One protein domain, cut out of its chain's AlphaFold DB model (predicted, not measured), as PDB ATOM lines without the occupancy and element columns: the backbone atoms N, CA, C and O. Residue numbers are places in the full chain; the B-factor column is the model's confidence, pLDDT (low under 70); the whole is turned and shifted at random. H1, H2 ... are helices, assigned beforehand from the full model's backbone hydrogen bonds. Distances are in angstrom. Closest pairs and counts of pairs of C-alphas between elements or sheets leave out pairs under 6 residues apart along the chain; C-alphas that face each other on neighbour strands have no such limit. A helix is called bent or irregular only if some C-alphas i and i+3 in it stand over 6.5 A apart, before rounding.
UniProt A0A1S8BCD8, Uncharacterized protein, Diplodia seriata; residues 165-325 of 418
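Overview. This is residues 165 to 325 of the 418 residues of an uncharacterized protein of Diplodia seriata (UniProt A0A1S8BCD8). The longest helix, H7, runs along one side of an elongated helical body, with H6 folded back along it as a hairpin; on the other side H1 lies between H3 and H4, with H5 crossing one end of the body. The short helix H2 and the unnamed stretch of residues 183 to 197 lie at that same end. The printed part has 161 residues, with seven named helices, H1 to H7 in order, and no named strand; its class is all helix. It is compact, with a radius of gyration of the C-alphas of 16.1 A, and the C-alphas span 49 by 30 by 25 A.

Along the chain. H7, residues 291 to 324, measures 45.0 A from C-alpha 291 at (106.517, 222.108, 222.191) to C-alpha 324 at (77.090, 253.729, 234.862). It is irregular, C-alphas 317 and 320 being 7.8 A apart, with a kink of 71 degrees near residue 318. H6 is residues 276 to 286, 15.3 A. H3, residues 208 to 227, 28.8 A, is irregular too, with C-alphas 213 and 216 7.4 A apart and a kink of 40 degrees near residue 215. H1, residues 165 to 182, 24.3 A, begins at C-alpha 165 at (84.920, 219.031, 225.127). H4 is residues 237 to 251, 21.0 A; H5 is residues 254 to 266, 18.3 A; H2 is residues 198 to 204, 9.9 A.

Arrangement. H6 and H7 form a helical hairpin and touch at a shallow tilt of 17 degrees, opposite ways; their closest C-alphas, of Ser 277 and Ala 301, are 4.5 A apart. H7 touches H5 with residues 319 to 323 alone, closest at the C-alphas of Trp 265 and Arg 323, 5.3 A. H4 and H7 only just touch, with 3 pairs of C-alphas within 8 A, the closest being Ser 248 and Val 300, 6.8 A. H1 touches H3 at a shallow tilt of 31 degrees, opposite ways, with the C-alphas of Ala 165 and Gly 222 closest, 4.0 A. H1 touches H4, the same way, at a shallow tilt of 34 degrees, only just short of steep; the closest C-alphas, of Ala 173 and Phe 243, are 4.3 A apart. H2 touches no helix. Every O i to N i+4 pair is within hydrogen-bond range in H1, H2, H4, H5 and H6, against 14 of 16 in H3 and 27 of 30 in H7.

Size, cuts and confidence. The two C-alphas farthest apart, of Lys 193 and Asp 230, are 51.8 A apart. The printed part has no cut, and the link from H1 to H2, 15 residues, is long. The mean pLDDT of the printed part is 86.3; residues 227 to 237, residue 283 and residues 286 to 296 are under 70.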
ATOM      1  N   ALA A 165      83.840 218.048 225.128       85.31
ATOM      2  CA  ALA A 165      84.920 219.031 225.127       85.31
ATOM      3  C   ALA A 165      85.174 219.712 223.778       85.31
ATOM      4  O   ALA A 165      85.416 220.912 223.750       85.31
ATOM      5  N   ASP A 166      85.097 218.962 222.672       85.69
ATOM      6  CA  ASP A 166      85.310 219.523 221.334       85.69
ATOM      7  C   ASP A 166      84.340 220.664 221.032       85.69
ATOM      8  O   ASP A 166      84.742 221.740 220.603       85.69
ATOM      9  N   LEU A 167      83.053 220.420 221.291       90.25
ATOM     10  CA  LEU A 167      82.006 221.381 220.989       90.25
ATOM     11  C   LEU A 167      82.082 222.589 221.925       90.25
ATOM     12  O   LEU A 167      81.981 223.721 221.466       90.25
ATOM     13  N   GLU A 168      82.289 222.349 223.218       92.31
ATOM     14  CA  GLU A 168      82.423 223.418 224.210       92.31
ATOM     15  C   GLU A 168      83.601 224.348 223.882       92.31
ATOM     16  O   GLU A 168      83.454 225.571 223.865       92.31
ATOM     17  N   LEU A 169      84.760 223.786 223.525       90.31
ATOM     18  CA  LEU A 169      85.923 224.581 223.133       90.31
ATOM     19  C   LEU A 169      85.729 225.284 221.784       90.31
ATOM     20  O   LEU A 169      86.175 226.421 221.645       90.31
ATOM     21  N   ASP A 170      85.037 224.675 220.814       92.00
ATOM     22  CA  ASP A 170      84.677 225.338 219.551       92.00
ATOM     23  C   ASP A 170      83.742 226.536 219.787       92.00
ATOM     24  O   ASP A 170      83.953 227.611 219.221       92.00
ATOM     25  N   MET A 171      82.744 226.401 220.668       95.12
ATOM     26  CA  MET A 171      81.854 227.507 221.041       95.12
ATOM     27  C   MET A 171      82.595 228.615 221.790       95.12
ATOM     28  O   MET A 171      82.415 229.795 221.471       95.12
ATOM     29  N   ALA A 172      83.467 228.259 222.738       95.31
ATOM     30  CA  ALA A 172      84.325 229.218 223.432       95.31
ATOM     31  C   ALA A 172      85.237 229.964 222.444       95.31
ATOM     32  O   ALA A 172      85.307 231.195 222.465       95.31
ATOM     33  N   ALA A 173      85.881 229.234 221.527       94.50
ATOM     34  CA  ALA A 173      86.715 229.798 220.471       94.50
ATOM     35  C   ALA A 173      85.913 230.708 219.531       94.50
ATOM     36  O   ALA A 173      86.419 231.753 219.128       94.50
ATOM     37  N   CYS A 174      84.666 230.355 219.204       95.50
ATOM     38  CA  CYS A 174      83.769 231.179 218.394       95.50
ATOM     39  C   CYS A 174      83.451 232.513 219.087       95.50
ATOM     40  O   CYS A 174      83.579 233.572 218.474       95.50
ATOM     41  N   CYS A 175      83.120 232.479 220.381       96.94
ATOM     42  CA  CYS A 175      82.866 233.688 221.166       96.94
ATOM     43  C   CYS A 175      84.124 234.572 221.264       96.94
ATOM     44  O   CYS A 175      84.057 235.783 221.053       96.94
ATOM     45  N   LEU A 176      85.294 233.976 221.519       95.88
ATOM     46  CA  LEU A 176      86.574 234.694 221.560       95.88
ATOM     47  C   LEU A 176      86.959 235.275 220.195       95.88
ATOM     48  O   LEU A 176      87.443 236.406 220.110       95.88
ATOM     49  N   PHE A 177      86.732 234.531 219.111       95.56
ATOM     50  CA  PHE A 177      86.897 235.029 217.748       95.56
ATOM     51  C   PHE A 177      85.997 236.238 217.511       95.56
ATOM     52  O   PHE A 177      86.470 237.265 217.032       95.56
ATOM     53  N   TYR A 178      84.723 236.146 217.892       95.81
ATOM     54  CA  TYR A 178      83.768 237.229 217.725       95.81
ATOM     55  C   TYR A 178      84.217 238.502 218.453       95.81
ATOM     56  O   TYR A 178      84.314 239.566 217.839       95.81
ATOM     57  N   LEU A 179      84.582 238.378 219.732       95.62
ATOM     58  CA  LEU A 179      85.055 239.496 220.551       95.62
ATOM     59  C   LEU A 179      86.372 240.099 220.040       95.62
ATOM     60  O   LEU A 179      86.562 241.306 220.143       95.62
ATOM     61  N   SER A 180      87.277 239.290 219.482       92.62
ATOM     62  CA  SER A 180      88.602 239.758 219.040       92.62
ATOM     63  C   SER A 180      88.676 240.207 217.577       92.62
ATOM     64  O   SER A 180      89.595 240.943 217.218       92.62
ATOM     65  N   ARG A 181      87.770 239.737 216.708       91.25
ATOM     66  CA  ARG A 181      87.829 239.956 215.249       91.25
ATOM     67  C   ARG A 181      86.592 240.620 214.666       91.25
ATOM     68  O   ARG A 181      86.713 241.311 213.661       91.25
ATOM     69  N   CYS A 182      85.419 240.421 215.260       91.31
ATOM     70  CA  CYS A 182      84.176 240.999 214.750       91.31
ATOM     71  C   CYS A 182      83.801 242.302 215.464       91.31
ATOM     72  O   CYS A 182      83.177 243.167 214.849       91.31
ATOM     73  N   VAL A 183      84.206 242.465 216.725       93.00
ATOM     74  CA  VAL A 183      84.092 243.733 217.454       93.00
ATOM     75  C   VAL A 183      85.364 244.560 217.208       93.00
ATOM     76  O   VAL A 183      86.457 244.102 217.546       93.00
ATOM     77  N   PRO A 184      85.273 245.756 216.593       90.88
ATOM     78  CA  PRO A 184      86.435 246.600 216.347       90.88
ATOM     79  C   PRO A 184      87.117 247.004 217.660       90.88
ATOM     80  O   PRO A 184      86.421 247.439 218.577       90.88
ATOM     81  N   PRO A 185      88.455 246.918 217.751       91.50
ATOM     82  CA  PRO A 185      89.175 247.364 218.933       91.50
ATOM     83  C   PRO A 185      89.095 248.893 219.056       91.50
ATOM     84  O   PRO A 185      89.410 249.618 218.111       91.50
ATOM     85  N   GLY A 186      88.699 249.375 220.230       93.81
ATOM     86  CA  GLY A 186      88.526 250.789 220.555       93.81
ATOM     87  C   GLY A 186      87.226 251.040 221.326       93.81
ATOM     88  O   GLY A 186      86.465 250.101 221.558       93.81
ATOM     89  N   PRO A 187      86.946 252.298 221.707       95.38
ATOM     90  CA  PRO A 187      85.703 252.641 222.387       95.38
ATOM     91  C   PRO A 187      84.479 252.229 221.566       95.38
ATOM     92  O   PRO A 187      84.411 252.530 220.371       95.38
ATOM     93  N   LEU A 188      83.488 251.591 222.188       96.19
ATOM     94  CA  LEU A 188      82.311 251.055 221.484       96.19
ATOM     95  C   LEU A 188      81.461 252.138 220.802       96.19
ATOM     96  O   LEU A 188      80.827 251.885 219.774       96.19
ATOM     97  N   SER A 189      81.480 253.358 221.339       94.19
ATOM     98  CA  SER A 189      80.860 254.549 220.742       94.19
ATOM     99  C   SER A 189      81.708 255.190 219.630       94.19
ATOM    100  O   SER A 189      81.249 256.103 218.944       94.19
ATOM    101  N   GLY A 190      82.954 254.742 219.455       92.31
ATOM    102  CA  GLY A 190      83.980 255.370 218.622       92.31
ATOM    103  C   GLY A 190      84.732 256.519 219.306       92.31
ATOM    104  O   GLY A 190      85.655 257.070 218.710       92.31
ATOM    105  N   CYS A 191      84.370 256.894 220.540       91.62
ATOM    106  CA  CYS A 191      85.025 257.962 221.296       91.62
ATOM    107  C   CYS A 191      85.020 257.670 222.805       91.62
ATOM    108  O   CYS A 191      83.960 257.473 223.389       91.62
ATOM    109  N   SER A 192      86.181 257.738 223.466       89.81
ATOM    110  CA  SER A 192      86.313 257.461 224.912       89.81
ATOM    111  C   SER A 192      85.449 258.365 225.801       89.81
ATOM    112  O   SER A 192      85.093 257.991 226.911       89.81
ATOM    113  N   LYS A 193      85.045 259.535 225.291       87.81
ATOM    114  CA  LYS A 193      84.250 260.540 226.012       87.81
ATOM    115  C   LYS A 193      82.738 260.347 225.890       87.81
ATOM    116  O   LYS A 193      81.980 261.128 226.460       87.81
ATOM    117  N   ILE A 194      82.285 259.368 225.104       91.81
ATOM    118  CA  ILE A 194      80.866 259.131 224.829       91.81
ATOM    119  C   ILE A 194      80.479 257.772 225.402       91.81
ATOM    120  O   ILE A 194      81.029 256.751 224.985       91.81
ATOM    121  N   ILE A 195      79.497 257.766 226.308       93.94
ATOM    122  CA  ILE A 195      78.891 256.534 226.826       93.94
ATOM    123  C   ILE A 195      78.265 255.775 225.643       93.94
ATOM    124  O   ILE A 195      77.427 256.352 224.940       93.94
ATOM    125  N   PRO A 196      78.655 254.515 225.386       95.56
ATOM    126  CA  PRO A 196      78.075 253.736 224.301       95.56
ATOM    127  C   PRO A 196      76.595 253.433 224.554       95.56
ATOM    128  O   PRO A 196      76.193 253.101 225.670       95.56
ATOM    129  N   ASP A 197      75.783 253.509 223.499       96.69
ATOM    130  CA  ASP A 197      74.377 253.115 223.559       96.69
ATOM    131  C   ASP A 197      74.240 251.590 223.461       96.69
ATOM    132  O   ASP A 197      74.669 250.967 222.487       96.69
ATOM    133  N   LYS A 198      73.628 250.982 224.481       96.44
ATOM    134  CA  LYS A 198      73.512 249.523 224.601       96.44
ATOM    135  C   LYS A 198      72.733 248.893 223.445       96.44
ATOM    136  O   LYS A 198      73.121 247.824 222.978       96.44
ATOM    137  N   ILE A 199      71.645 249.526 223.003       95.94
ATOM    138  CA  ILE A 199      70.770 248.982 221.955       95.94
ATOM    139  C   ILE A 199      71.493 249.051 220.611       95.94
ATOM    140  O   ILE A 199      71.607 248.036 219.933       95.94
ATOM    141  N   ALA A 200      72.086 250.199 220.279       96.00
ATOM    142  CA  ALA A 200      72.851 250.378 219.051       96.00
ATOM    143  C   ALA A 200      74.058 249.426 218.971       96.00
ATOM    144  O   ALA A 200      74.350 248.882 217.904       96.00
ATOM    145  N   VAL A 201      74.755 249.189 220.090       96.12
ATOM    146  CA  VAL A 201      75.848 248.204 220.149       96.12
ATOM    147  C   VAL A 201      75.322 246.785 219.931       96.12
ATOM    148  O   VAL A 201      75.921 246.047 219.152       96.12
ATOM    149  N   GLN A 202      74.208 246.404 220.561       95.00
ATOM    150  CA  GLN A 202      73.595 245.080 220.401       95.00
ATOM    151  C   GLN A 202      73.106 244.836 218.963       95.00
ATOM    152  O   GLN A 202      73.330 243.759 218.420       95.00
ATOM    153  N   GLU A 203      72.481 245.826 218.319       92.75
ATOM    154  CA  GLU A 203      72.043 245.734 216.918       92.75
ATOM    155  C   GLU A 203      73.231 245.613 215.956       92.75
ATOM    156  O   GLU A 203      73.193 244.856 214.981       92.75
ATOM    157  N   LYS A 204      74.314 246.348 216.235       93.25
ATOM    158  CA  LYS A 204      75.539 246.311 215.430       93.25
ATOM    159  C   LYS A 204      76.324 245.014 215.624       93.25
ATOM    160  O   LYS A 204      76.924 244.523 214.667       93.25
ATOM    161  N   PHE A 205      76.313 244.462 216.836       94.88
ATOM    162  CA  PHE A 205      77.047 243.259 217.212       94.88
ATOM    163  C   PHE A 205      76.125 242.237 217.900       94.88
ATOM    164  O   PHE A 205      76.204 242.069 219.118       94.88
ATOM    165  N   PRO A 206      75.280 241.507 217.146       94.88
ATOM    166  CA  PRO A 206      74.242 240.657 217.731       94.88
ATOM    167  C   PRO A 206      74.757 239.618 218.733       94.88
ATOM    168  O   PRO A 206      74.152 239.433 219.780       94.88
ATOM    169  N   LEU A 207      75.908 238.989 218.470       96.12
ATOM    170  CA  LEU A 207      76.454 237.924 219.321       96.12
ATOM    171  C   LEU A 207      77.246 238.454 220.537       96.12
ATOM    172  O   LEU A 207      77.750 237.658 221.331       96.12
ATOM    173  N   ILE A 208      77.390 239.778 220.711       97.19
ATOM    174  CA  ILE A 208      78.310 240.345 221.712       97.19
ATOM    175  C   ILE A 208      77.921 239.947 223.131       97.19
ATOM    176  O   ILE A 208      78.761 239.466 223.887       97.19
ATOM    177  N   ARG A 209      76.635 240.064 223.470       97.19
ATOM    178  CA  ARG A 209      76.134 239.760 224.805       97.19
ATOM    179  C   ARG A 209      76.289 238.282 225.137       97.19
ATOM    180  O   ARG A 209      76.862 237.963 226.173       97.19
ATOM    181  N   TYR A 210      75.832 237.393 224.251       97.94
ATOM    182  CA  TYR A 210      76.017 235.954 224.437       97.94
ATOM    183  C   TYR A 210      77.494 235.603 224.627       97.94
ATOM    184  O   TYR A 210      77.839 234.858 225.544       97.94
ATOM    185  N   SER A 211      78.361 236.176 223.781       97.69
ATOM    186  CA  SER A 211      79.801 235.936 223.845       97.69
ATOM    187  C   SER A 211      80.345 236.302 225.215       97.69
ATOM    188  O   SER A 211      80.996 235.460 225.813       97.69
ATOM    189  N   LEU A 212      80.033 237.497 225.735       97.69
ATOM    190  CA  LEU A 212      80.465 237.962 227.061       97.69
ATOM    191  C   LEU A 212      79.973 237.057 228.198       97.69
ATOM    192  O   LEU A 212      80.742 236.764 229.108       97.69
ATOM    193  N   GLU A 213      78.717 236.608 228.135       96.56
ATOM    194  CA  GLU A 213      78.083 235.778 229.169       96.56
ATOM    195  C   GLU A 213      78.623 234.337 229.185       96.56
ATOM    196  O   GLU A 213      78.723 233.733 230.251       96.56
ATOM    197  N   SER A 214      78.976 233.784 228.018       96.81
ATOM    198  CA  SER A 214      79.090 232.326 227.853       96.81
ATOM    199  C   SER A 214      80.485 231.821 227.491       96.81
ATOM    200  O   SER A 214      80.767 230.649 227.734       96.81
ATOM    201  N   TRP A 215      81.381 232.645 226.926       96.12
ATOM    202  CA  TRP A 215      82.698 232.169 226.460       96.12
ATOM    203  C   TRP A 215      83.507 231.494 227.578       96.12
ATOM    204  O   TRP A 215      84.103 230.435 227.376       96.12
ATOM    205  N   HIS A 216      83.492 232.094 228.772       94.81
ATOM    206  CA  HIS A 216      84.200 231.608 229.953       94.81
ATOM    207  C   HIS A 216      83.586 230.302 230.470       94.81
ATOM    208  O   HIS A 216      84.314 229.359 230.763       94.81
ATOM    209  N   GLN A 217      82.255 230.201 230.479       94.19
ATOM    210  CA  GLN A 217      81.539 228.994 230.901       94.19
ATOM    211  C   GLN A 217      81.772 227.822 229.945       94.19
ATOM    212  O   GLN A 217      82.133 226.740 230.398       94.19
ATOM    213  N   HIS A 218      81.663 228.050 228.631       94.69
ATOM    214  CA  HIS A 218      82.002 227.049 227.615       94.69
ATOM    215  C   HIS A 218      83.450 226.580 227.757       94.69
ATOM    216  O   HIS A 218      83.736 225.389 227.662       94.69
ATOM    217  N   SER A 219      84.364 227.508 228.059       91.88
ATOM    218  CA  SER A 219      85.746 227.150 228.368       91.88
ATOM    219  C   SER A 219      85.770 226.185 229.552       91.88
ATOM    220  O   SER A 219      86.192 225.049 229.382       91.88
ATOM    221  N   LEU A 220      85.255 226.580 230.723       89.81
ATOM    222  CA  LEU A 220      85.264 225.750 231.936       89.81
ATOM    223  C   LEU A 220      84.575 224.388 231.752       89.81
ATOM    224  O   LEU A 220      85.065 223.387 232.270       89.81
ATOM    225  N   GLN A 221      83.490 224.316 230.983       89.19
ATOM    226  CA  GLN A 221      82.795 223.059 230.719       89.19
ATOM    227  C   GLN A 221      83.597 222.146 229.789       89.19
ATOM    228  O   GLN A 221      83.714 220.944 230.046       89.19
ATOM    229  N   GLY A 222      84.174 222.699 228.717       85.94
ATOM    230  CA  GLY A 222      85.031 221.942 227.808       85.94
ATOM    231  C   GLY A 222      86.265 221.398 228.520       85.94
ATOM    232  O   GLY A 222      86.637 220.238 228.343       85.94
ATOM    233  N   ILE A 223      86.819 222.223 229.400       77.88
ATOM    234  CA  ILE A 223      87.902 221.916 230.330       77.88
ATOM    235  C   ILE A 223      87.544 220.758 231.271       77.88
ATOM    236  O   ILE A 223      88.301 219.797 231.390       77.88
ATOM    237  N   GLU A 224      86.396 220.827 231.940       80.81
ATOM    238  CA  GLU A 224      85.963 219.801 232.890       80.81
ATOM    239  C   GLU A 224      85.771 218.446 232.192       80.81
ATOM    240  O   GLU A 224      86.206 217.402 232.682       80.81
ATOM    241  N   VAL A 225      85.174 218.459 230.996       77.88
ATOM    242  CA  VAL A 225      84.959 217.245 230.199       77.88
ATOM    243  C   VAL A 225      86.280 216.636 229.719       77.88
ATOM    244  O   VAL A 225      86.353 215.411 229.587       77.88
ATOM    245  N   LEU A 226      87.306 217.458 229.465       72.25
ATOM    246  CA  LEU A 226      88.662 216.999 229.157       72.25
ATOM    247  C   LEU A 226      89.303 216.282 230.346       72.25
ATOM    248  O   LEU A 226      89.792 215.169 230.181       72.25
ATOM    249  N   ALA A 227      89.257 216.888 231.535       67.88
ATOM    250  CA  ALA A 227      89.853 216.321 232.746       67.88
ATOM    251  C   ALA A 227      89.193 214.991 233.169       67.88
ATOM    252  O   ALA A 227      89.821 214.140 233.794       67.88
ATOM    253  N   GLY A 228      87.917 214.794 232.823       64.94
ATOM    254  CA  GLY A 228      87.154 213.595 233.170       64.94
ATOM    255  C   GLY A 228      87.217 212.423 232.177       64.94
ATOM    256  O   GLY A 228      86.539 211.423 232.423       64.94
ATOM    257  N   LYS A 229      87.932 212.511 231.039       61.44
ATOM    258  CA  LYS A 229      87.890 211.476 229.977       61.44
ATOM    259  C   LYS A 229      89.258 211.114 229.382       61.44
ATOM    260  O   LYS A 229      89.986 211.976 228.917       61.44
ATOM    261  N   ASP A 230      89.484 209.812 229.185       53.38
ATOM    262  CA  ASP A 230      90.652 209.200 228.511       53.38
ATOM    263  C   ASP A 230      90.732 209.428 226.976       53.38
ATOM    264  O   ASP A 230      91.383 208.660 226.259       53.38
ATOM    265  N   LYS A 231      90.035 210.422 226.398       53.91
ATOM    266  CA  LYS A 231      90.092 210.627 224.937       53.91
ATOM    267  C   LYS A 231      91.423 211.290 224.545       53.91
ATOM    268  O   LYS A 231      91.741 212.349 225.076       53.91
ATOM    269  N   PRO A 232      92.178 210.737 223.577       54.75
ATOM    270  CA  PRO A 232      93.420 211.351 223.128       54.75
ATOM    271  C   PRO A 232      93.157 212.689 222.417       54.75
ATOM    272  O   PRO A 232      92.314 212.792 221.519       54.75
ATOM    273  N   ILE A 233      93.937 213.702 222.799       56.72
ATOM    274  CA  ILE A 233      93.906 215.097 222.311       56.72
ATOM    275  C   ILE A 233      94.033 215.207 220.799       56.72
ATOM    276  O   ILE A 233      93.554 216.173 220.222       56.72
ATOM    277  N   SER A 234      94.638 214.219 220.138       56.56
ATOM    278  CA  SER A 234      94.744 214.192 218.676       56.56
ATOM    279  C   SER A 234      93.384 214.297 217.974       56.56
ATOM    280  O   SER A 234      93.322 214.652 216.805       56.56
ATOM    281  N   THR A 235      92.283 214.018 218.680       60.94
ATOM    282  CA  THR A 235      90.911 214.212 218.182       60.94
ATOM    283  C   THR A 235      90.324 215.608 218.440       60.94
ATOM    284  O   THR A 235      89.268 215.914 217.900       60.94
ATOM    285  N   LEU A 236      90.996 216.443 219.240       67.25
ATOM    286  CA  LEU A 236      90.565 217.767 219.721       67.25
ATOM    287  C   LEU A 236      91.525 218.901 219.324       67.25
ATOM    288  O   LEU A 236      91.294 220.058 219.676       67.25
ATOM    289  N   GLU A 237      92.599 218.570 218.603       69.06
ATOM    290  CA  GLU A 237      93.696 219.474 218.240       69.06
ATOM    291  C   GLU A 237      93.175 220.779 217.626       69.06
ATOM    292  O   GLU A 237      93.515 221.859 218.098       69.06
ATOM    293  N   THR A 238      92.241 220.700 216.675       80.38
ATOM    294  CA  THR A 238      91.699 221.884 215.990       80.38
ATOM    295  C   THR A 238      90.942 222.839 216.920       80.38
ATOM    296  O   THR A 238      91.144 224.052 216.842       80.38
ATOM    297  N   SER A 239      90.083 222.324 217.805       83.38
ATOM    298  CA  SER A 239      89.267 223.158 218.702       83.38
ATOM    299  C   SER A 239      90.114 223.773 219.817       83.38
ATOM    300  O   SER A 239      89.952 224.949 220.143       83.38
ATOM    301  N   VAL A 240      91.081 223.016 220.347       80.19
ATOM    302  CA  VAL A 240      92.057 223.511 221.329       80.19
ATOM    303  C   VAL A 240      92.954 224.588 220.711       80.19
ATOM    304  O   VAL A 240      93.113 225.659 221.294       80.19
ATOM    305  N   GLU A 241      93.501 224.358 219.516       80.50
ATOM    306  CA  GLU A 241      94.320 225.346 218.806       80.50
ATOM    307  C   GLU A 241      93.548 226.637 218.523       80.50
ATOM    308  O   GLU A 241      94.061 227.734 218.762       80.50
ATOM    309  N   ALA A 242      92.306 226.523 218.039       87.69
ATOM    310  CA  ALA A 242      91.451 227.674 217.786       87.69
ATOM    311  C   ALA A 242      91.166 228.456 219.075       87.69
ATOM    312  O   ALA A 242      91.309 229.681 219.089       87.69
ATOM    313  N   PHE A 243      90.831 227.755 220.160       89.00
ATOM    314  CA  PHE A 243      90.612 228.361 221.467       89.00
ATOM    315  C   PHE A 243      91.840 229.152 221.928       89.00
ATOM    316  O   PHE A 243      91.737 230.355 222.162       89.00
ATOM    317  N   ILE A 244      93.021 228.527 221.960       84.06
ATOM    318  CA  ILE A 244      94.273 229.168 222.398       84.06
ATOM    319  C   ILE A 244      94.611 230.372 221.520       84.06
ATOM    320  O   ILE A 244      95.003 231.428 222.026       84.06
ATOM    321  N   LYS A 245      94.451 230.232 220.202       87.19
ATOM    322  CA  LYS A 245      94.716 231.297 219.235       87.19
ATOM    323  C   LYS A 245      93.871 232.534 219.522       87.19
ATOM    324  O   LYS A 245      94.418 233.636 219.540       87.19
ATOM    325  N   TYR A 246      92.561 232.384 219.723       91.44
ATOM    326  CA  TYR A 246      91.673 233.533 219.934       91.44
ATOM    327  C   TYR A 246      91.697 234.060 221.364       91.44
ATOM    328  O   TYR A 246      91.588 235.269 221.554       91.44
ATOM    329  N   LEU A 247      91.966 233.196 222.344       90.88
ATOM    330  CA  LEU A 247      92.282 233.598 223.709       90.88
ATOM    331  C   LEU A 247      93.512 234.516 223.725       90.88
ATOM    332  O   LEU A 247      93.474 235.617 224.271       90.88
ATOM    333  N   SER A 248      94.576 234.108 223.030       87.12
ATOM    334  CA  SER A 248      95.797 234.906 222.897       87.12
ATOM    335  C   SER A 248      95.546 236.193 222.107       87.12
ATOM    336  O   SER A 248      96.010 237.261 222.493       87.12
ATOM    337  N   ALA A 249      94.781 236.126 221.013       88.88
ATOM    338  CA  ALA A 249      94.464 237.303 220.205       88.88
ATOM    339  C   ALA A 249      93.705 238.380 220.996       88.88
ATOM    340  O   ALA A 249      93.939 239.567 220.768       88.88
ATOM    341  N   LEU A 250      92.819 237.972 221.910       91.06
ATOM    342  CA  LEU A 250      92.098 238.886 222.785       91.06
ATOM    343  C   LEU A 250      93.023 239.460 223.867       91.06
ATOM    344  O   LEU A 250      93.158 240.675 223.970       91.06
ATOM    345  N   PHE A 251      93.697 238.599 224.636       88.00
ATOM    346  CA  PHE A 251      94.374 239.018 225.867       88.00
ATOM    347  C   PHE A 251      95.792 239.572 225.692       88.00
ATOM    348  O   PHE A 251      96.293 240.243 226.588       88.00
ATOM    349  N   PHE A 252      96.433 239.382 224.535       85.19
ATOM    350  CA  PHE A 252      97.712 240.041 224.222       85.19
ATOM    351  C   PHE A 252      97.536 241.396 223.522       85.19
ATOM    352  O   PHE A 252      98.518 242.091 223.259       85.19
ATOM    353  N   ASN A 253      96.300 241.796 223.217       88.44
ATOM    354  CA  ASN A 253      95.999 243.095 222.636       88.44
ATOM    355  C   ASN A 253      95.322 243.987 223.678       88.44
ATOM    356  O   ASN A 253      94.120 243.887 223.907       88.44
ATOM    357  N   LYS A 254      96.086 244.919 224.257       89.38
ATOM    358  CA  LYS A 254      95.594 245.853 225.285       89.38
ATOM    359  C   LYS A 254      94.320 246.593 224.872       89.38
ATOM    360  O   LYS A 254      93.420 246.759 225.690       89.38
ATOM    361  N   VAL A 255      94.219 247.016 223.611       91.56
ATOM    362  CA  VAL A 255      93.037 247.722 223.089       91.56
ATOM    363  C   VAL A 255      91.836 246.776 223.043       91.56
ATOM    364  O   VAL A 255      90.739 247.161 223.442       91.56
ATOM    365  N   ALA A 256      92.036 245.525 222.625       92.81
ATOM    366  CA  ALA A 256      90.975 244.520 222.608       92.81
ATOM    367  C   ALA A 256      90.506 244.156 224.027       92.81
ATOM    368  O   ALA A 256      89.302 244.110 224.261       92.81
ATOM    369  N   VAL A 257      91.424 243.995 224.988       93.31
ATOM    370  CA  VAL A 257      91.080 243.785 226.409       93.31
ATOM    371  C   VAL A 257      90.257 244.951 226.952       93.31
ATOM    372  O   VAL A 257      89.225 244.737 227.578       93.31
ATOM    373  N   THR A 258      90.665 246.187 226.660       94.06
ATOM    374  CA  THR A 258      89.950 247.395 227.108       94.06
ATOM    375  C   THR A 258      88.541 247.468 226.503       94.06
ATOM    376  O   THR A 258      87.573 247.740 227.210       94.06
ATOM    377  N   THR A 259      88.410 247.131 225.216       96.62
ATOM    378  CA  THR A 259      87.117 247.044 224.510       96.62
ATOM    379  C   THR A 259      86.222 245.964 225.117       96.62
ATOM    380  O   THR A 259      85.031 246.178 225.322       96.62
ATOM    381  N   TRP A 260      86.797 244.801 225.429       97.19
ATOM    382  CA  TRP A 260      86.093 243.701 226.077       97.19
ATOM    383  C   TRP A 260      85.580 244.094 227.466       97.19
ATOM    384  O   TRP A 260      84.423 243.824 227.770       97.19
ATOM    385  N   ILE A 261      86.384 244.798 228.270       96.25
ATOM    386  CA  ILE A 261      85.972 245.316 229.583       96.25
ATOM    387  C   ILE A 261      84.830 246.333 229.443       96.25
ATOM    388  O   ILE A 261      83.840 246.233 230.170       96.25
ATOM    389  N   GLU A 262      84.928 247.287 228.507       97.31
ATOM    390  CA  GLU A 262      83.848 248.247 228.227       97.31
ATOM    391  C   GLU A 262      82.550 247.518 227.847       97.31
ATOM    392  O   GLU A 262      81.487 247.804 228.402       97.31
ATOM    393  N   ALA A 263      82.638 246.538 226.943       97.94
ATOM    394  CA  ALA A 263      81.499 245.735 226.515       97.94
ATOM    395  C   ALA A 263      80.889 244.951 227.684       97.94
ATOM    396  O   ALA A 263      79.677 244.992 227.893       97.94
ATOM    397  N   SER A 264      81.725 244.294 228.488       98.00
ATOM    398  CA  SER A 264      81.323 243.593 229.705       98.00
ATOM    399  C   SER A 264      80.467 244.475 230.615       98.00
ATOM    400  O   SER A 264      79.357 244.091 230.986       98.00
ATOM    401  N   TRP A 265      80.915 245.695 230.917       97.31
ATOM    402  CA  TRP A 265      80.164 246.603 231.785       97.31
ATOM    403  C   TRP A 265      78.920 247.205 231.128       97.31
ATOM    404  O   TRP A 265      77.901 247.350 231.802       97.31
ATOM    405  N   LEU A 266      78.942 247.470 229.817       97.62
ATOM    406  CA  LEU A 266      77.759 247.906 229.062       97.62
ATOM    407  C   LEU A 266      76.614 246.879 229.133       97.62
ATOM    408  O   LEU A 266      75.432 247.235 229.220       97.62
ATOM    409  N   PHE A 267      76.956 245.590 229.109       97.25
ATOM    410  CA  PHE A 267      75.987 244.499 229.187       97.25
ATOM    411  C   PHE A 267      75.712 243.998 230.609       97.25
ATOM    412  O   PHE A 267      74.848 243.138 230.763       97.25
ATOM    413  N   ASP A 268      76.327 244.605 231.628       96.31
ATOM    414  CA  ASP A 268      76.239 244.204 233.041       96.31
ATOM    415  C   ASP A 268      76.735 242.768 233.302       96.31
ATOM    416  O   ASP A 268      76.172 242.015 234.096       96.31
ATOM    417  N   VAL A 269      77.815 242.395 232.617       96.44
ATOM    418  CA  VAL A 269      78.508 241.109 232.727       96.44
ATOM    419  C   VAL A 269      79.945 241.385 233.178       96.44
ATOM    420  O   VAL A 269      80.816 241.582 232.326       96.44
ATOM    421  N   PRO A 270      80.218 241.457 234.498       95.56
ATOM    422  CA  PRO A 270      81.548 241.776 235.005       95.56
ATOM    423  C   PRO A 270      82.620 240.860 234.392       95.56
ATOM    424  O   PRO A 270      82.448 239.636 234.401       95.56
ATOM    425  N   PRO A 271      83.710 241.423 233.844       95.44
ATOM    426  CA  PRO A 271      84.739 240.644 233.169       95.44
ATOM    427  C   PRO A 271      85.442 239.706 234.156       95.44
ATOM    428  O   PRO A 271      85.761 240.094 235.282       95.44
ATOM    429  N   THR A 272      85.693 238.468 233.731       94.44
ATOM    430  CA  THR A 272      86.367 237.442 234.534       94.44
ATOM    431  C   THR A 272      87.154 236.488 233.648       94.44
ATOM    432  O   THR A 272      86.747 236.189 232.524       94.44
ATOM    433  N   VAL A 273      88.282 236.007 234.168       93.56
ATOM    434  CA  VAL A 273      89.065 234.904 233.591       93.56
ATOM    435  C   VAL A 273      89.345 233.811 234.631       93.56
ATOM    436  O   VAL A 273      90.191 232.939 234.419       93.56
ATOM    437  N   ALA A 274      88.606 233.832 235.744       92.00
ATOM    438  CA  ALA A 274      88.840 232.988 236.907       92.00
ATOM    439  C   ALA A 274      88.881 231.497 236.543       92.00
ATOM    440  O   ALA A 274      88.048 230.995 235.789       92.00
ATOM    441  N   GLY A 275      89.858 230.771 237.083       87.00
ATOM    442  CA  GLY A 275      90.019 229.331 236.855       87.00
ATOM    443  C   GLY A 275      90.623 228.937 235.500       87.00
ATOM    444  O   GLY A 275      91.040 227.788 235.347       87.00
ATOM    445  N   LEU A 276      90.757 229.859 234.535       87.88
ATOM    446  CA  LEU A 276      91.360 229.537 233.234       87.88
ATOM    447  C   LEU A 276      92.867 229.287 233.329       87.88
ATOM    448  O   LEU A 276      93.378 228.400 232.649       87.88
ATOM    449  N   SER A 277      93.590 230.028 234.172       87.38
ATOM    450  CA  SER A 277      95.035 229.839 234.346       87.38
ATOM    451  C   SER A 277      95.363 228.458 234.917       87.38
ATOM    452  O   SER A 277      96.209 227.745 234.374       87.38
ATOM    453  N   GLN A 278      94.647 228.043 235.968       82.38
ATOM    454  CA  GLN A 278      94.775 226.714 236.561       82.38
ATOM    455  C   GLN A 278      94.491 225.633 235.526       82.38
ATOM    456  O   GLN A 278      95.253 224.674 235.434       82.38
ATOM    457  N   PHE A 279      93.452 225.810 234.710       76.56
ATOM    458  CA  PHE A 279      93.191 224.883 233.624       76.56
ATOM    459  C   PHE A 279      94.349 224.801 232.637       76.56
ATOM    460  O   PHE A 279      94.802 223.700 232.347       76.56
ATOM    461  N   VAL A 280      94.828 225.934 232.114       78.81
ATOM    462  CA  VAL A 280      95.908 225.923 231.123       78.81
ATOM    463  C   VAL A 280      97.126 225.187 231.687       78.81
ATOM    464  O   VAL A 280      97.745 224.391 230.986       78.81
ATOM    465  N   ARG A 281      97.420 225.365 232.979       81.25
ATOM    466  CA  ARG A 281      98.475 224.628 233.688       81.25
ATOM    467  C   ARG A 281      98.169 223.128 233.820       81.25
ATOM    468  O   ARG A 281      99.058 222.323 233.556       81.25
ATOM    469  N   CYS A 282      96.946 222.741 234.187       73.81
ATOM    470  CA  CYS A 282      96.517 221.336 234.233       73.81
ATOM    471  C   CYS A 282      96.653 220.676 232.860       73.81
ATOM    472  O   CYS A 282      97.273 219.619 232.746       73.81
ATOM    473  N   ALA A 283      96.178 221.351 231.813       69.12
ATOM    474  CA  ALA A 283      96.322 220.915 230.441       69.12
ATOM    475  C   ALA A 283      97.800 220.689 230.096       69.12
ATOM    476  O   ALA A 283      98.166 219.619 229.633       69.12
ATOM    477  N   LEU A 284      98.689 221.628 230.422       70.44
ATOM    478  CA  LEU A 284     100.130 221.459 230.204       70.44
ATOM    479  C   LEU A 284     100.747 220.260 230.943       70.44
ATOM    480  O   LEU A 284     101.762 219.736 230.491       70.44
ATOM    481  N   SER A 285     100.167 219.841 232.070       71.81
ATOM    482  CA  SER A 285     100.690 218.743 232.894       71.81
ATOM    483  C   SER A 285     100.173 217.356 232.505       71.81
ATOM    484  O   SER A 285     100.890 216.372 232.674       71.81
ATOM    485  N   GLU A 286      98.949 217.268 231.984       64.38
ATOM    486  CA  GLU A 286      98.284 215.996 231.672       64.38
ATOM    487  C   GLU A 286      98.413 215.608 230.192       64.38
ATOM    488  O   GLU A 286      98.177 214.459 229.815       64.38
ATOM    489  N   PHE A 287      98.823 216.550 229.340       61.19
ATOM    490  CA  PHE A 287      98.764 216.403 227.897       61.19
ATOM    491  C   PHE A 287     100.137 216.424 227.217       61.19
ATOM    492  O   PHE A 287     100.941 217.334 227.410       61.19
ATOM    493  N   ILE A 288     100.382 215.455 226.326       61.00
ATOM    494  CA  ILE A 288     101.510 215.503 225.384       61.00
ATOM    495  C   ILE A 288     101.140 216.490 224.271       61.00
ATOM    496  O   ILE A 288     100.552 216.111 223.259       61.00
ATOM    497  N   VAL A 289     101.449 217.767 224.480       61.62
ATOM    498  CA  VAL A 289     101.293 218.822 223.472       61.62
ATOM    499  C   VAL A 289     102.607 219.053 222.715       61.62
ATOM    500  O   VAL A 289     103.683 218.940 223.308       61.62
ATOM    501  N   PRO A 290     102.559 219.403 221.414       64.88
ATOM    502  CA  PRO A 290     103.727 219.901 220.696       64.88
ATOM    503  C   PRO A 290     104.391 221.064 221.447       64.88
ATOM    504  O   PRO A 290     103.707 221.937 221.981       64.88
ATOM    505  N   GLU A 291     105.724 221.112 221.445       67.44
ATOM    506  CA  GLU A 291     106.517 222.108 222.191       67.44
ATOM    507  C   GLU A 291     106.134 223.563 221.853       67.44
ATOM    508  O   GLU A 291     106.123 224.442 222.713       67.44
ATOM    509  N   THR A 292     105.737 223.823 220.605       66.38
ATOM    510  CA  THR A 292     105.254 225.135 220.149       66.38
ATOM    511  C   THR A 292     103.955 225.560 220.835       66.38
ATOM    512  O   THR A 292     103.829 226.714 221.244       66.38
ATOM    513  N   ILE A 293     103.008 224.632 220.996       64.94
ATOM    514  CA  ILE A 293     101.730 224.862 221.683       64.94
ATOM    515  C   ILE A 293     101.974 224.991 223.191       64.94
ATOM    516  O   ILE A 293     101.438 225.901 223.822       64.94
ATOM    517  N   PHE A 294     102.846 224.147 223.752       68.31
ATOM    518  CA  PHE A 294     103.234 224.175 225.166       68.31
ATOM    519  C   PHE A 294     103.787 225.542 225.604       68.31
ATOM    520  O   PHE A 294     103.361 226.106 226.617       68.31
ATOM    521  N   ASN A 295     104.710 226.104 224.818       69.56
ATOM    522  CA  ASN A 295     105.324 227.399 225.116       69.56
ATOM    523  C   ASN A 295     104.304 228.546 225.052       69.56
ATOM    524  O   ASN A 295     104.312 229.426 225.912       69.56
ATOM    525  N   GLY A 296     103.393 228.516 224.070       69.19
ATOM    526  CA  GLY A 296     102.309 229.496 223.961       69.19
ATOM    527  C   GLY A 296     101.363 229.450 225.163       69.19
ATOM    528  O   GLY A 296     101.087 230.475 225.780       69.19
ATOM    529  N   LEU A 297     100.927 228.251 225.547       71.56
ATOM    530  CA  LEU A 297     100.050 228.020 226.695       71.56
ATOM    531  C   LEU A 297     100.669 228.458 228.031       71.56
ATOM    532  O   LEU A 297      99.983 229.057 228.853       71.56
ATOM    533  N   SER A 298     101.962 228.205 228.248       74.44
ATOM    534  CA  SER A 298     102.638 228.592 229.497       74.44
ATOM    535  C   SER A 298     102.628 230.112 229.698       74.44
ATOM    536  O   SER A 298     102.269 230.597 230.770       74.44
ATOM    537  N   HIS A 299     102.928 230.866 228.638       79.25
ATOM    538  CA  HIS A 299     102.867 232.328 228.650       79.25
ATOM    539  C   HIS A 299     101.433 232.845 228.844       79.25
ATOM    540  O   HIS A 299     101.207 233.843 229.530       79.25
ATOM    541  N   VAL A 300     100.453 232.172 228.235       81.56
ATOM    542  CA  VAL A 300      99.033 232.502 228.400       81.56
ATOM    543  C   VAL A 300      98.606 232.316 229.858       81.56
ATOM    544  O   VAL A 300      97.939 233.192 230.394       81.56
ATOM    545  N   ALA A 301      99.017 231.235 230.527       84.75
ATOM    546  CA  ALA A 301      98.651 230.985 231.922       84.75
ATOM    547  C   ALA A 301      99.143 232.082 232.877       84.75
ATOM    548  O   ALA A 301      98.375 232.544 233.716       84.75
ATOM    549  N   GLU A 302     100.398 232.517 232.737       84.75
ATOM    550  CA  GLU A 302     100.966 233.591 233.564       84.75
ATOM    551  C   GLU A 302     100.254 234.929 233.334       84.75
ATOM    552  O   GLU A 302      99.923 235.630 234.290       84.75
ATOM    553  N   HIS A 303      99.948 235.255 232.075       84.56
ATOM    554  CA  HIS A 303      99.144 236.430 231.748       84.56
ATOM    555  C   HIS A 303      97.727 236.359 232.323       84.56
ATOM    556  O   HIS A 303      97.223 237.371 232.800       84.56
ATOM    557  N   LEU A 304      97.087 235.187 232.296       89.25
ATOM    558  CA  LEU A 304      95.750 235.005 232.856       89.25
ATOM    559  C   LEU A 304      95.737 235.154 234.379       89.25
ATOM    560  O   LEU A 304      94.793 235.740 234.890       89.25
ATOM    561  N   ASP A 305      96.764 234.681 235.095       89.00
ATOM    562  CA  ASP A 305      96.862 234.860 236.554       89.00
ATOM    563  C   ASP A 305      96.928 236.346 236.934       89.00
ATOM    564  O   ASP A 305      96.209 236.806 237.824       89.00
ATOM    565  N   GLN A 306      97.766 237.113 236.230       88.06
ATOM    566  CA  GLN A 306      97.866 238.552 236.459       88.06
ATOM    567  C   GLN A 306      96.572 239.271 236.048       88.06
ATOM    568  O   GLN A 306      96.097 240.134 236.783       88.06
ATOM    569  N   LEU A 307      95.965 238.883 234.920       89.62
ATOM    570  CA  LEU A 307      94.706 239.465 234.462       89.62
ATOM    571  C   LEU A 307      93.568 239.194 235.443       89.62
ATOM    572  O   LEU A 307      92.769 240.087 235.695       89.62
ATOM    573  N   ASP A 308      93.489 237.991 236.008       91.38
ATOM    574  CA  ASP A 308      92.470 237.647 236.999       91.38
ATOM    575  C   ASP A 308      92.579 238.558 238.226       91.38
ATOM    576  O   ASP A 308      91.591 239.162 238.642       91.38
ATOM    577  N   CYS A 309      93.797 238.750 238.745       88.88
ATOM    578  CA  CYS A 309      94.056 239.669 239.856       88.88
ATOM    579  C   CYS A 309      93.623 241.106 239.521       88.88
ATOM    580  O   CYS A 309      92.899 241.731 240.302       88.88
ATOM    581  N   ASP A 310      94.022 241.603 238.347       88.69
ATOM    582  CA  ASP A 310      93.707 242.955 237.883       88.69
ATOM    583  C   ASP A 310      92.187 243.147 237.717       88.69
ATOM    584  O   ASP A 310      91.631 244.164 238.141       88.69
ATOM    585  N   LEU A 311      91.484 242.159 237.150       91.94
ATOM    586  CA  LEU A 311      90.030 242.189 236.966       91.94
ATOM    587  C   LEU A 311      89.278 242.119 238.294       91.94
ATOM    588  O   LEU A 311      88.292 242.836 238.460       91.94
ATOM    589  N   VAL A 312      89.728 241.308 239.259       90.75
ATOM    590  CA  VAL A 312      89.133 241.289 240.605       90.75
ATOM    591  C   VAL A 312      89.240 242.672 241.248       90.75
ATOM    592  O   VAL A 312      88.242 243.183 241.765       90.75
ATOM    593  N   GLU A 313      90.411 243.310 241.175       87.25
ATOM    594  CA  GLU A 313      90.607 244.655 241.715       87.25
ATOM    595  C   GLU A 313      89.747 245.700 240.983       87.25
ATOM    596  O   GLU A 313      89.079 246.516 241.629       87.25
ATOM    597  N   LEU A 314      89.710 245.658 239.647       89.00
ATOM    598  CA  LEU A 314      88.879 246.535 238.822       89.00
ATOM    599  C   LEU A 314      87.397 246.400 239.186       89.00
ATOM    600  O   LEU A 314      86.727 247.399 239.457       89.00
ATOM    601  N   ASN A 315      86.893 245.167 239.245       91.44
ATOM    602  CA  ASN A 315      85.493 244.876 239.531       91.44
ATOM    603  C   ASN A 315      85.083 245.388 240.918       91.44
ATOM    604  O   ASN A 315      83.998 245.951 241.072       91.44
ATOM    605  N   GLN A 316      85.962 245.256 241.914       86.81
ATOM    606  CA  GLN A 316      85.712 245.729 243.276       86.81
ATOM    607  C   GLN A 316      85.778 247.256 243.410       86.81
ATOM    608  O   GLN A 316      84.954 247.843 244.110       86.81
ATOM    609  N   GLN A 317      86.757 247.911 242.778       82.56
ATOM    610  CA  GLN A 317      87.023 249.340 242.997       82.56
ATOM    611  C   GLN A 317      86.258 250.266 242.046       82.56
ATOM    612  O   GLN A 317      85.960 251.411 242.406       82.56
ATOM    613  N   TRP A 318      85.970 249.783 240.838       85.75
ATOM    614  CA  TRP A 318      85.456 250.584 239.727       85.75
ATOM    615  C   TRP A 318      84.160 250.050 239.130       85.75
ATOM    616  O   TRP A 318      83.556 250.740 238.314       85.75
ATOM    617  N   GLY A 319      83.677 248.881 239.562       88.25
ATOM    618  CA  GLY A 319      82.480 248.270 238.985       88.25
ATOM    619  C   GLY A 319      81.227 249.148 239.055       88.25
ATOM    620  O   GLY A 319      80.444 249.178 238.112       88.25
ATOM    621  N   GLN A 320      81.050 249.936 240.123       87.12
ATOM    622  CA  GLN A 320      79.931 250.890 240.213       87.12
ATOM    623  C   GLN A 320      80.040 252.020 239.181       87.12
ATOM    624  O   GLN A 320      79.045 252.376 238.554       87.12
ATOM    625  N   THR A 321      81.244 252.558 238.979       88.75
ATOM    626  CA  THR A 321      81.503 253.599 237.976       88.75
ATOM    627  C   THR A 321      81.296 253.047 236.571       88.75
ATOM    628  O   THR A 321      80.551 253.629 235.788       88.75
ATOM    629  N   LEU A 322      81.892 251.892 236.272       91.75
ATOM    630  CA  LEU A 322      81.847 251.280 234.946       91.75
ATOM    631  C   LEU A 322      80.444 250.793 234.573       91.75
ATOM    632  O   LEU A 322      80.067 250.891 233.413       91.75
ATOM    633  N   ARG A 323      79.622 250.365 235.539       92.56
ATOM    634  CA  ARG A 323      78.204 250.055 235.294       92.56
ATOM    635  C   ARG A 323      77.404 251.277 234.816       92.56
ATOM    636  O   ARG A 323      76.468 251.120 234.041       92.56
ATOM    637  N   GLY A 324      77.743 252.482 235.283       90.19
ATOM    638  CA  GLY A 324      77.090 253.729 234.862       90.19
ATOM    639  C   GLY A 324      77.735 254.395 233.643       90.19
ATOM    640  O   GLY A 324      77.063 255.091 232.885       90.19
ATOM    641  N   SER A 325      79.040 254.215 233.453       92.19
ATOM    642  CA  SER A 325      79.818 254.831 232.375       92.19
ATOM    643  C   SER A 325      80.952 253.888 231.947       92.19
ATOM    644  O   SER A 325      82.094 254.060 232.374       92.19
TER     645      SER A 325